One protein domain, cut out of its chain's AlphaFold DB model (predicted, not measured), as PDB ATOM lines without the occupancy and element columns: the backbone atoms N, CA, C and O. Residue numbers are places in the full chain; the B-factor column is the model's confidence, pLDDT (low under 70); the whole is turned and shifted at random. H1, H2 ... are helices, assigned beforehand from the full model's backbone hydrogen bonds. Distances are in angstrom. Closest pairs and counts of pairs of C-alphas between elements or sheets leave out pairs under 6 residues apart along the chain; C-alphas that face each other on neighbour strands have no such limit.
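This is residues 379 to 450 of the 556 residues of an uncharacterized protein of Friedmanniomyces simplex (UniProt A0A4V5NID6). Two helices, H2 and the longer H3, meet near their ends as a wide, open V. Short H1 folds back on H2 at one tip, and from the other tip a tail without named elements, residues 431 to 450, turns back into the opening; residues 445 to 450 stick out. The printed part has 72 residues with three named helices in the order H1, H2, H3 and no named strand: all helix, extended, with a radius of gyration of the C-alphas of 18.8 A, spanning 56 by 27 by 22 A.

Start at H1, residues 379 to 382: it touches H2, residues 386 to 402, closest at the C-alphas of His 380 and Gly 392, 4.8 A apart. H2 and H3, residues 404 to 430, meet only through their link. H1 and H3 are apart. In H2 and H3 every O i to N i+4 pair is within hydrogen-bond range; H1 is too short for one.

Find C-alpha 379 at (190.594, 202.500, 159.264), where H1 begins. H2 runs 24.3 A from C-alpha 386; H3 runs 38.3 A to C-alpha 430 at (146.143, 201.082, 150.825).

The C-alphas farthest apart, of Thr 387 and Ala 431, are 56.5 A apart. The printed part has no cut, and both links are tight. Look at residues 442 to 450 for pLDDT under 70.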
ATOM      1  N   SER A 379     189.223 201.975 159.345       79.44
ATOM      2  CA  SER A 379     190.594 202.500 159.264       79.44
ATOM      3  C   SER A 379     191.629 201.482 158.769       79.44
ATOM      4  O   SER A 379     192.531 201.851 158.021       79.44
ATOM      5  N   HIS A 380     191.469 200.192 159.091       82.75
ATOM      6  CA  HIS A 380     192.371 199.119 158.639       82.75
ATOM      7  C   HIS A 380     192.438 198.954 157.110       82.75
ATOM      8  O   HIS A 380     193.390 198.372 156.605       82.75
ATOM      9  N   LEU A 381     191.450 199.465 156.369       78.44
ATOM     10  CA  LEU A 381     191.434 199.423 154.903       78.44
ATOM     11  C   LEU A 381     192.312 200.514 154.268       78.44
ATOM     12  O   LEU A 381     192.503 200.506 153.058       78.44
ATOM     13  N   SER A 382     192.824 201.460 155.061       76.94
ATOM     14  CA  SER A 382     193.633 202.581 154.573       76.94
ATOM     15  C   SER A 382     195.137 202.284 154.514       76.94
ATOM     16  O   SER A 382     195.896 203.151 154.079       76.94
ATOM     17  N   THR A 383     195.590 201.113 154.967       81.06
ATOM     18  CA  THR A 383     197.014 200.751 154.916       81.06
ATOM     19  C   THR A 383     197.360 200.034 153.613       81.06
ATOM     20  O   THR A 383     196.591 199.211 153.117       81.06
ATOM     21  N   ALA A 384     198.522 200.367 153.049       82.81
ATOM     22  CA  ALA A 384     199.058 199.706 151.862       82.81
ATOM     23  C   ALA A 384     199.767 198.384 152.201       82.81
ATOM     24  O   ALA A 384     199.900 197.528 151.326       82.81
ATOM     25  N   ASP A 385     200.217 198.213 153.450       87.81
ATOM     26  CA  ASP A 385     200.890 196.996 153.897       87.81
ATOM     27  C   ASP A 385     199.851 195.918 154.265       87.81
ATOM     28  O   ASP A 385     199.039 196.121 155.177       87.81
ATOM     29  N   PRO A 386     199.850 194.753 153.592       86.56
ATOM     30  CA  PRO A 386     198.905 193.679 153.884       86.56
ATOM     31  C   PRO A 386     199.033 193.118 155.309       86.56
ATOM     32  O   PRO A 386     198.045 192.623 155.857       86.56
ATOM     33  N   THR A 387     200.219 193.181 155.923       92.25
ATOM     34  CA  THR A 387     200.444 192.674 157.285       92.25
ATOM     35  C   THR A 387     199.781 193.571 158.326       92.25
ATOM     36  O   THR A 387     199.020 193.084 159.170       92.25
ATOM     37  N   ASP A 388     199.944 194.885 158.190       90.50
ATOM     38  CA  ASP A 388     199.240 195.880 158.996       90.50
ATOM     39  C   ASP A 388     197.729 195.829 158.762       90.50
ATOM     40  O   ASP A 388     196.953 195.939 159.715       90.50
ATOM     41  N   ALA A 389     197.285 195.600 157.519       84.75
ATOM     42  CA  ALA A 389     195.865 195.451 157.201       84.75
ATOM     43  C   ALA A 389     195.262 194.245 157.933       84.75
ATOM     44  O   ALA A 389     194.174 194.334 158.512       84.75
ATOM     45  N   ALA A 390     195.983 193.119 157.953       88.50
ATOM     46  CA  ALA A 390     195.566 191.912 158.655       88.50
ATOM     47  C   ALA A 390     195.521 192.124 160.175       88.50
ATOM     48  O   ALA A 390     194.553 191.718 160.826       88.50
ATOM     49  N   HIS A 391     196.524 192.795 160.747       93.75
ATOM     50  CA  HIS A 391     196.534 193.131 162.169       93.75
ATOM     51  C   HIS A 391     195.392 194.096 162.532       93.75
ATOM     52  O   HIS A 391     194.646 193.849 163.483       93.75
ATOM     53  N   GLY A 392     195.170 195.134 161.723       92.12
ATOM     54  CA  GLY A 392     194.038 196.049 161.859       92.12
ATOM     55  C   GLY A 392     192.692 195.323 161.780       92.12
ATOM     56  O   GLY A 392     191.812 195.557 162.607       92.12
ATOM     57  N   LEU A 393     192.539 194.355 160.870       90.06
ATOM     58  CA  LEU A 393     191.338 193.523 160.780       90.06
ATOM     59  C   LEU A 393     191.115 192.688 162.053       90.06
ATOM     60  O   LEU A 393     189.979 192.564 162.522       90.06
ATOM     61  N   GLN A 394     192.175 192.133 162.651       93.81
ATOM     62  CA  GLN A 394     192.074 191.416 163.928       93.81
ATOM     63  C   GLN A 394     191.635 192.343 165.070       93.81
ATOM     64  O   GLN A 394     190.770 191.966 165.867       93.81
ATOM     65  N   GLN A 395     192.171 193.565 165.130       93.50
ATOM     66  CA  GLN A 395     191.754 194.568 166.111       93.50
ATOM     67  C   GLN A 395     190.292 194.974 165.921       93.50
ATOM     68  O   GLN A 395     189.534 194.984 166.890       93.50
ATOM     69  N   VAL A 396     189.852 195.204 164.680       92.12
ATOM     70  CA  VAL A 396     188.447 195.504 164.368       92.12
ATOM     71  C   VAL A 396     187.530 194.350 164.767       92.12
ATOM     72  O   VAL A 396     186.441 194.589 165.284       92.12
ATOM     73  N   ARG A 397     187.950 193.089 164.602       91.69
ATOM     74  CA  ARG A 397     187.177 191.925 165.078       91.69
ATOM     75  C   ARG A 397     187.026 191.923 166.602       91.69
ATOM     76  O   ARG A 397     185.915 191.713 167.087       91.69
ATOM     77  N   ARG A 398     188.098 192.212 167.352       93.69
ATOM     78  CA  ARG A 398     188.037 192.364 168.821       93.69
ATOM     79  C   ARG A 398     187.126 193.522 169.222       93.69
ATOM     80  O   ARG A 398     186.238 193.345 170.051       93.69
ATOM     81  N   PHE A 399     187.280 194.675 168.577       91.75
ATOM     82  CA  PHE A 399     186.446 195.851 168.809       91.75
ATOM     83  C   PHE A 399     184.963 195.580 168.514       91.75
ATOM     84  O   PHE A 399     184.101 195.945 169.308       91.75
ATOM     85  N   ARG A 400     184.643 194.869 167.423       89.94
ATOM     86  CA  ARG A 400     183.271 194.435 167.100       89.94
ATOM     87  C   ARG A 400     182.689 193.497 168.148       89.94
ATOM     88  O   ARG A 400     181.489 193.546 168.387       89.94
ATOM     89  N   HIS A 401     183.515 192.649 168.751       91.75
ATOM     90  CA  HIS A 401     183.073 191.774 169.828       91.75
ATOM     91  C   HIS A 401     182.745 192.574 171.094       91.75
ATOM     92  O   HIS A 401     181.684 192.385 171.678       91.75
ATOM     93  N   ILE A 402     183.599 193.537 171.457       92.56
ATOM     94  CA  ILE A 402     183.382 194.430 172.608       92.56
ATOM     95  C   ILE A 402     182.143 195.313 172.398       92.56
ATOM     96  O   ILE A 402     181.326 195.471 173.299       92.56
ATOM     97  N   THR A 403     181.964 195.853 171.192       88.81
ATOM     98  CA  THR A 403     180.816 196.706 170.836       88.81
ATOM     99  C   THR A 403     179.559 195.925 170.450       88.81
ATOM    100  O   THR A 403     178.538 196.530 170.116       88.81
ATOM    101  N   TYR A 404     179.586 194.589 170.515       88.50
ATOM    102  CA  TYR A 404     178.464 193.742 170.112       88.50
ATOM    103  C   TYR A 404     177.150 194.056 170.848       88.50
ATOM    104  O   TYR A 404     176.137 194.152 170.159       88.50
ATOM    105  N   PRO A 405     177.111 194.284 172.180       90.38
ATOM    106  CA  PRO A 405     175.854 194.582 172.874       90.38
ATOM    107  C   PRO A 405     175.192 195.871 172.374       90.38
ATOM    108  O   PRO A 405     173.986 195.900 172.130       90.38
ATOM    109  N   LEU A 406     175.991 196.921 172.153       84.44
ATOM    110  CA  LEU A 406     175.507 198.193 171.616       84.44
ATOM    111  C   LEU A 406     174.989 198.020 170.185       84.44
ATOM    112  O   LEU A 406     173.907 198.494 169.853       84.44
ATOM    113  N   ARG A 407     175.730 197.297 169.340       82.75
ATOM    114  CA  ARG A 407     175.294 197.003 167.968       82.75
ATOM    115  C   ARG A 407     174.044 196.142 167.935       82.75
ATOM    116  O   ARG A 407     173.186 196.371 167.098       82.75
ATOM    117  N   TRP A 408     173.927 195.170 168.832       87.25
ATOM    118  CA  TRP A 408     172.731 194.350 168.965       87.25
ATOM    119  C   TRP A 408     171.517 195.209 169.319       87.25
ATOM    120  O   TRP A 408     170.480 195.070 168.677       87.25
ATOM    121  N   LEU A 409     171.658 196.148 170.263       85.94
ATOM    122  CA  LEU A 409     170.604 197.109 170.587       85.94
ATOM    123  C   LEU A 409     170.232 197.959 169.367       85.94
ATOM    124  O   LEU A 409     169.052 198.074 169.046       85.94
ATOM    125  N   MET A 410     171.222 198.493 168.648       80.69
ATOM    126  CA  MET A 410     170.976 199.262 167.424       80.69
ATOM    127  C   MET A 410     170.292 198.420 166.345       80.69
ATOM    128  O   MET A 410     169.359 198.899 165.719       80.69
ATOM    129  N   HIS A 411     170.659 197.147 166.183       81.31
ATOM    130  CA  HIS A 411     169.966 196.223 165.283       81.31
ATOM    131  C   HIS A 411     168.519 195.953 165.713       81.31
ATOM    132  O   HIS A 411     167.667 195.746 164.859       81.31
ATOM    133  N   ARG A 412     168.205 195.973 167.016       86.38
ATOM    134  CA  ARG A 412     166.814 195.872 167.490       86.38
ATOM    135  C   ARG A 412     166.009 197.130 167.218       86.38
ATOM    136  O   ARG A 412     164.842 197.020 166.860       86.38
ATOM    137  N   ILE A 413     166.625 198.299 167.380       82.19
ATOM    138  CA  ILE A 413     166.016 199.576 166.999       82.19
ATOM    139  C   ILE A 413     165.771 199.590 165.487       82.19
ATOM    140  O   ILE A 413     164.686 199.963 165.060       82.19
ATOM    141  N   ASP A 414     166.731 199.101 164.705       79.31
ATOM    142  CA  ASP A 414     166.631 198.968 163.253       79.31
ATOM    143  C   ASP A 414     165.487 198.024 162.850       79.31
ATOM    144  O   ASP A 414     164.592 198.413 162.103       79.31
ATOM    145  N   ASP A 415     165.426 196.823 163.435       83.25
ATOM    146  CA  ASP A 415     164.332 195.869 163.213       83.25
ATOM    147  C   ASP A 415     162.959 196.464 163.577       83.25
ATOM    148  O   ASP A 415     161.981 196.252 162.855       83.25
ATOM    149  N   LEU A 416     162.875 197.210 164.687       86.25
ATOM    150  CA  LEU A 416     161.649 197.885 165.113       86.25
ATOM    151  C   LEU A 416     161.261 198.995 164.133       86.25
ATOM    152  O   LEU A 416     160.101 199.073 163.730       86.25
ATOM    153  N   SER A 417     162.226 199.818 163.720       80.81
ATOM    154  CA  SER A 417     162.007 200.889 162.747       80.81
ATOM    155  C   SER A 417     161.517 200.325 161.415       80.81
ATOM    156  O   SER A 417     160.484 200.761 160.915       80.81
ATOM    157  N   HIS A 418     162.129 199.243 160.932       82.62
ATOM    158  CA  HIS A 418     161.722 198.557 159.714       82.62
ATOM    159  C   HIS A 418     160.310 197.954 159.815       82.62
ATOM    160  O   HIS A 418     159.543 197.980 158.851       82.62
ATOM    161  N   ALA A 419     159.921 197.430 160.981       86.56
ATOM    162  CA  ALA A 419     158.559 196.945 161.202       86.56
ATOM    163  C   ALA A 419     157.526 198.088 161.168       86.56
ATOM    164  O   ALA A 419     156.459 197.950 160.555       86.56
ATOM    165  N   CYS A 420     157.850 199.231 161.780       85.75
ATOM    166  CA  CYS A 420     157.036 200.444 161.703       85.75
ATOM    167  C   CYS A 420     156.929 200.959 160.261       85.75
ATOM    168  O   CYS A 420     155.837 201.309 159.816       85.75
ATOM    169  N   GLU A 421     158.021 200.935 159.502       82.56
ATOM    170  CA  GLU A 421     158.055 201.327 158.090       82.56
ATOM    171  C   GLU A 421     157.208 200.414 157.211       82.56
ATOM    172  O   GLU A 421     156.385 200.899 156.438       82.56
ATOM    173  N   CYS A 422     157.346 199.092 157.351       85.75
ATOM    174  CA  CYS A 422     156.508 198.132 156.634       85.75
ATOM    175  C   CYS A 422     155.021 198.394 156.901       85.75
ATOM    176  O   CYS A 422     154.199 198.341 155.983       85.75
ATOM    177  N   SER A 423     154.688 198.740 158.147       89.31
ATOM    178  CA  SER A 423     153.330 199.108 158.543       89.31
ATOM    179  C   SER A 423     152.889 200.413 157.869       89.31
ATOM    180  O   SER A 423     151.843 200.436 157.221       89.31
ATOM    181  N   ALA A 424     153.702 201.470 157.914       86.94
ATOM    182  CA  ALA A 424     153.399 202.751 157.271       86.94
ATOM    183  C   ALA A 424     153.240 202.621 155.747       86.94
ATOM    184  O   ALA A 424     152.278 203.125 155.171       86.94
ATOM    185  N   VAL A 425     154.132 201.883 155.085       85.56
ATOM    186  CA  VAL A 425     154.067 201.639 153.639       85.56
ATOM    187  C   VAL A 425     152.836 200.820 153.274       85.56
ATOM    188  O   VAL A 425     152.213 201.098 152.253       85.56
ATOM    189  N   SER A 426     152.430 199.852 154.099       89.06
ATOM    190  CA  SER A 426     151.183 199.115 153.862       89.06
ATOM    191  C   SER A 426     149.953 200.034 153.894       89.06
ATOM    192  O   SER A 426     149.093 199.930 153.017       89.06
ATOM    193  N   VAL A 427     149.923 201.005 154.816       90.69
ATOM    194  CA  VAL A 427     148.870 202.032 154.897       90.69
ATOM    195  C   VAL A 427     148.916 202.959 153.682       90.69
ATOM    196  O   VAL A 427     147.888 203.217 153.061       90.69
ATOM    197  N   LEU A 428     150.104 203.411 153.271       84.31
ATOM    198  CA  LEU A 428     150.274 204.289 152.108       84.31
ATOM    199  C   LEU A 428     149.954 203.585 150.777       84.31
ATOM    200  O   LEU A 428     149.411 204.207 149.863       84.31
ATOM    201  N   LYS A 429     150.216 202.278 150.669       86.00
ATOM    202  CA  LYS A 429     149.741 201.442 149.555       86.00
ATOM    203  C   LYS A 429     148.221 201.334 149.542       86.00
ATOM    204  O   LYS A 429     147.620 201.444 148.476       86.00
ATOM    205  N   ALA A 430     147.599 201.130 150.705       90.38
ATOM    206  CA  ALA A 430     146.143 201.082 150.825       90.38
ATOM    207  C   ALA A 430     145.495 202.426 150.449       90.38
ATOM    208  O   ALA A 430     144.440 202.441 149.821       90.38
ATOM    209  N   ALA A 431     146.169 203.541 150.743       91.75
ATOM    210  CA  ALA A 431     145.768 204.884 150.331       91.75
ATOM    211  C   ALA A 431     146.021 205.192 148.838       91.75
ATOM    212  O   ALA A 431     145.673 206.272 148.371       91.75
ATOM    213  N   GLY A 432     146.641 204.277 148.080       83.56
ATOM    214  CA  GLY A 432     146.962 204.476 146.663       83.56
ATOM    215  C   GLY A 432     148.119 205.445 146.397       83.56
ATOM    216  O   GLY A 432     148.313 205.847 145.252       83.56
ATOM    217  N   ILE A 433     148.889 205.813 147.427       76.31
ATOM    218  CA  ILE A 433     150.034 206.730 147.308       76.31
ATOM    219  C   ILE A 433     151.248 205.997 146.727       76.31
ATOM    220  O   ILE A 433     151.939 206.530 145.862       76.31
ATOM    221  N   PHE A 434     151.493 204.759 147.169       77.69
ATOM    222  CA  PHE A 434     152.570 203.926 146.633       77.69
ATOM    223  C   PHE A 434     152.067 202.881 145.642       77.69
ATOM    224  O   PHE A 434     150.972 202.331 145.782       77.69
ATOM    225  N   SER A 435     152.922 202.553 144.665       78.44
ATOM    226  CA  SER A 435     152.682 201.425 143.766       78.44
ATOM    227  C   SER A 435     152.476 200.142 144.570       78.44
ATOM    228  O   SER A 435     153.191 199.862 145.536       78.44
ATOM    229  N   LYS A 436     151.541 199.300 144.119       81.88
ATOM    230  CA  LYS A 436     151.305 197.976 144.714       81.88
ATOM    231  C   LYS A 436     152.576 197.116 144.726       81.88
ATOM    232  O   LYS A 436     152.758 196.325 145.649       81.88
ATOM    233  N   THR A 437     153.463 197.327 143.751       80.31
ATOM    234  CA  THR A 437     154.731 196.603 143.579       80.31
ATOM    235  C   THR A 437     155.884 197.127 144.434       80.31
ATOM    236  O   THR A 437     156.956 196.542 144.388       80.31
ATOM    237  N   TYR A 438     155.713 198.224 145.176       76.62
ATOM    238  CA  TYR A 438     156.798 198.799 145.978       76.62
ATOM    239  C   TYR A 438     157.127 197.895 147.172       76.62
ATOM    240  O   TYR A 438     156.267 197.679 148.020       76.62
ATOM    241  N   GLU A 439     158.331 197.349 147.279       77.31
ATOM    242  CA  GLU A 439     158.724 196.525 148.428       77.31
ATOM    243  C   GLU A 439     159.643 197.317 149.359       77.31
ATOM    244  O   GLU A 439     160.581 197.969 148.914       77.31
ATOM    245  N   VAL A 440     159.366 197.279 150.667       75.94
ATOM    246  CA  VAL A 440     160.235 197.928 151.657       75.94
ATOM    247  C   VAL A 440     161.479 197.069 151.822       75.94
ATOM    248  O   VAL A 440     161.412 195.969 152.374       75.94
ATOM    249  N   ARG A 441     162.620 197.566 151.350       70.12
ATOM    250  CA  ARG A 441     163.923 196.935 151.591       70.12
ATOM    251  C   ARG A 441     164.336 197.193 153.052       70.12
ATOM    252  O   ARG A 441     164.014 198.257 153.553       70.12
ATOM    253  N   PRO A 442     165.005 196.284 153.781       66.75
ATOM    254  CA  PRO A 442     165.523 196.547 155.143       66.75
ATOM    255  C   PRO A 442     166.682 197.567 155.145       66.75
ATOM    256  O   PRO A 442     167.302 197.726 154.102       66.75
ATOM    257  N   ILE A 443     166.990 198.264 156.258       58.28
ATOM    258  CA  ILE A 443     167.975 199.390 156.304       58.28
ATOM    259  C   ILE A 443     169.434 198.905 156.270       58.28
ATOM    260  O   ILE A 443     170.340 199.637 155.875       58.28
ATOM    261  N   GLY A 444     169.688 197.644 156.607       57.91
ATOM    262  CA  GLY A 444     171.030 197.068 156.626       57.91
ATOM    263  C   GLY A 444     171.192 195.886 155.683       57.91
ATOM    264  O   GLY A 444     170.230 195.174 155.395       57.91
ATOM    265  N   LEU A 445     172.444 195.633 155.280       53.84
ATOM    266  CA  LEU A 445     172.812 194.340 154.714       53.84
ATOM    267  C   LEU A 445     172.547 193.266 155.785       53.84
ATOM    268  O   LEU A 445     173.213 193.235 156.831       53.84
ATOM    269  N   ARG A 446     171.564 192.391 155.566       52.44
ATOM    270  CA  ARG A 446     171.182 191.348 156.530       52.44
ATOM    271  C   ARG A 446     172.094 190.141 156.356       52.44
ATOM    272  O   ARG A 446     171.677 189.066 155.933       52.44
ATOM    273  N   TRP A 447     173.336 190.276 156.816       51.75
ATOM    274  CA  TRP A 447     174.284 189.166 156.978       51.75
ATOM    275  C   TRP A 447     173.905 188.269 158.168       51.75
ATOM    276  O   TRP A 447     174.692 188.053 159.092       51.75
ATOM    277  N   THR A 448     172.674 187.765 158.204       47.25
ATOM    278  CA  THR A 448     172.247 186.856 159.270       47.25
ATOM    279  C   THR A 448     172.698 185.434 158.955       47.25
ATOM    280  O   THR A 448     172.663 184.965 157.820       47.25
ATOM    281  N   LYS A 449     173.163 184.727 159.990       44.31
ATOM    282  CA  LYS A 449     173.733 183.376 159.880       44.31
ATOM    283  C   LYS A 449     172.688 182.311 159.488       44.31
ATOM    284  O   LYS A 449     173.075 181.216 159.102       44.31
ATOM    285  N   HIS A 450     171.390 182.625 159.565       45.78
ATOM    286  CA  HIS A 450     170.297 181.687 159.308       45.78
ATOM    287  C   HIS A 450     169.041 182.389 158.766       45.78
ATOM    288  O   HIS A 450     168.155 182.751 159.535       45.78
TER     289      HIS A 450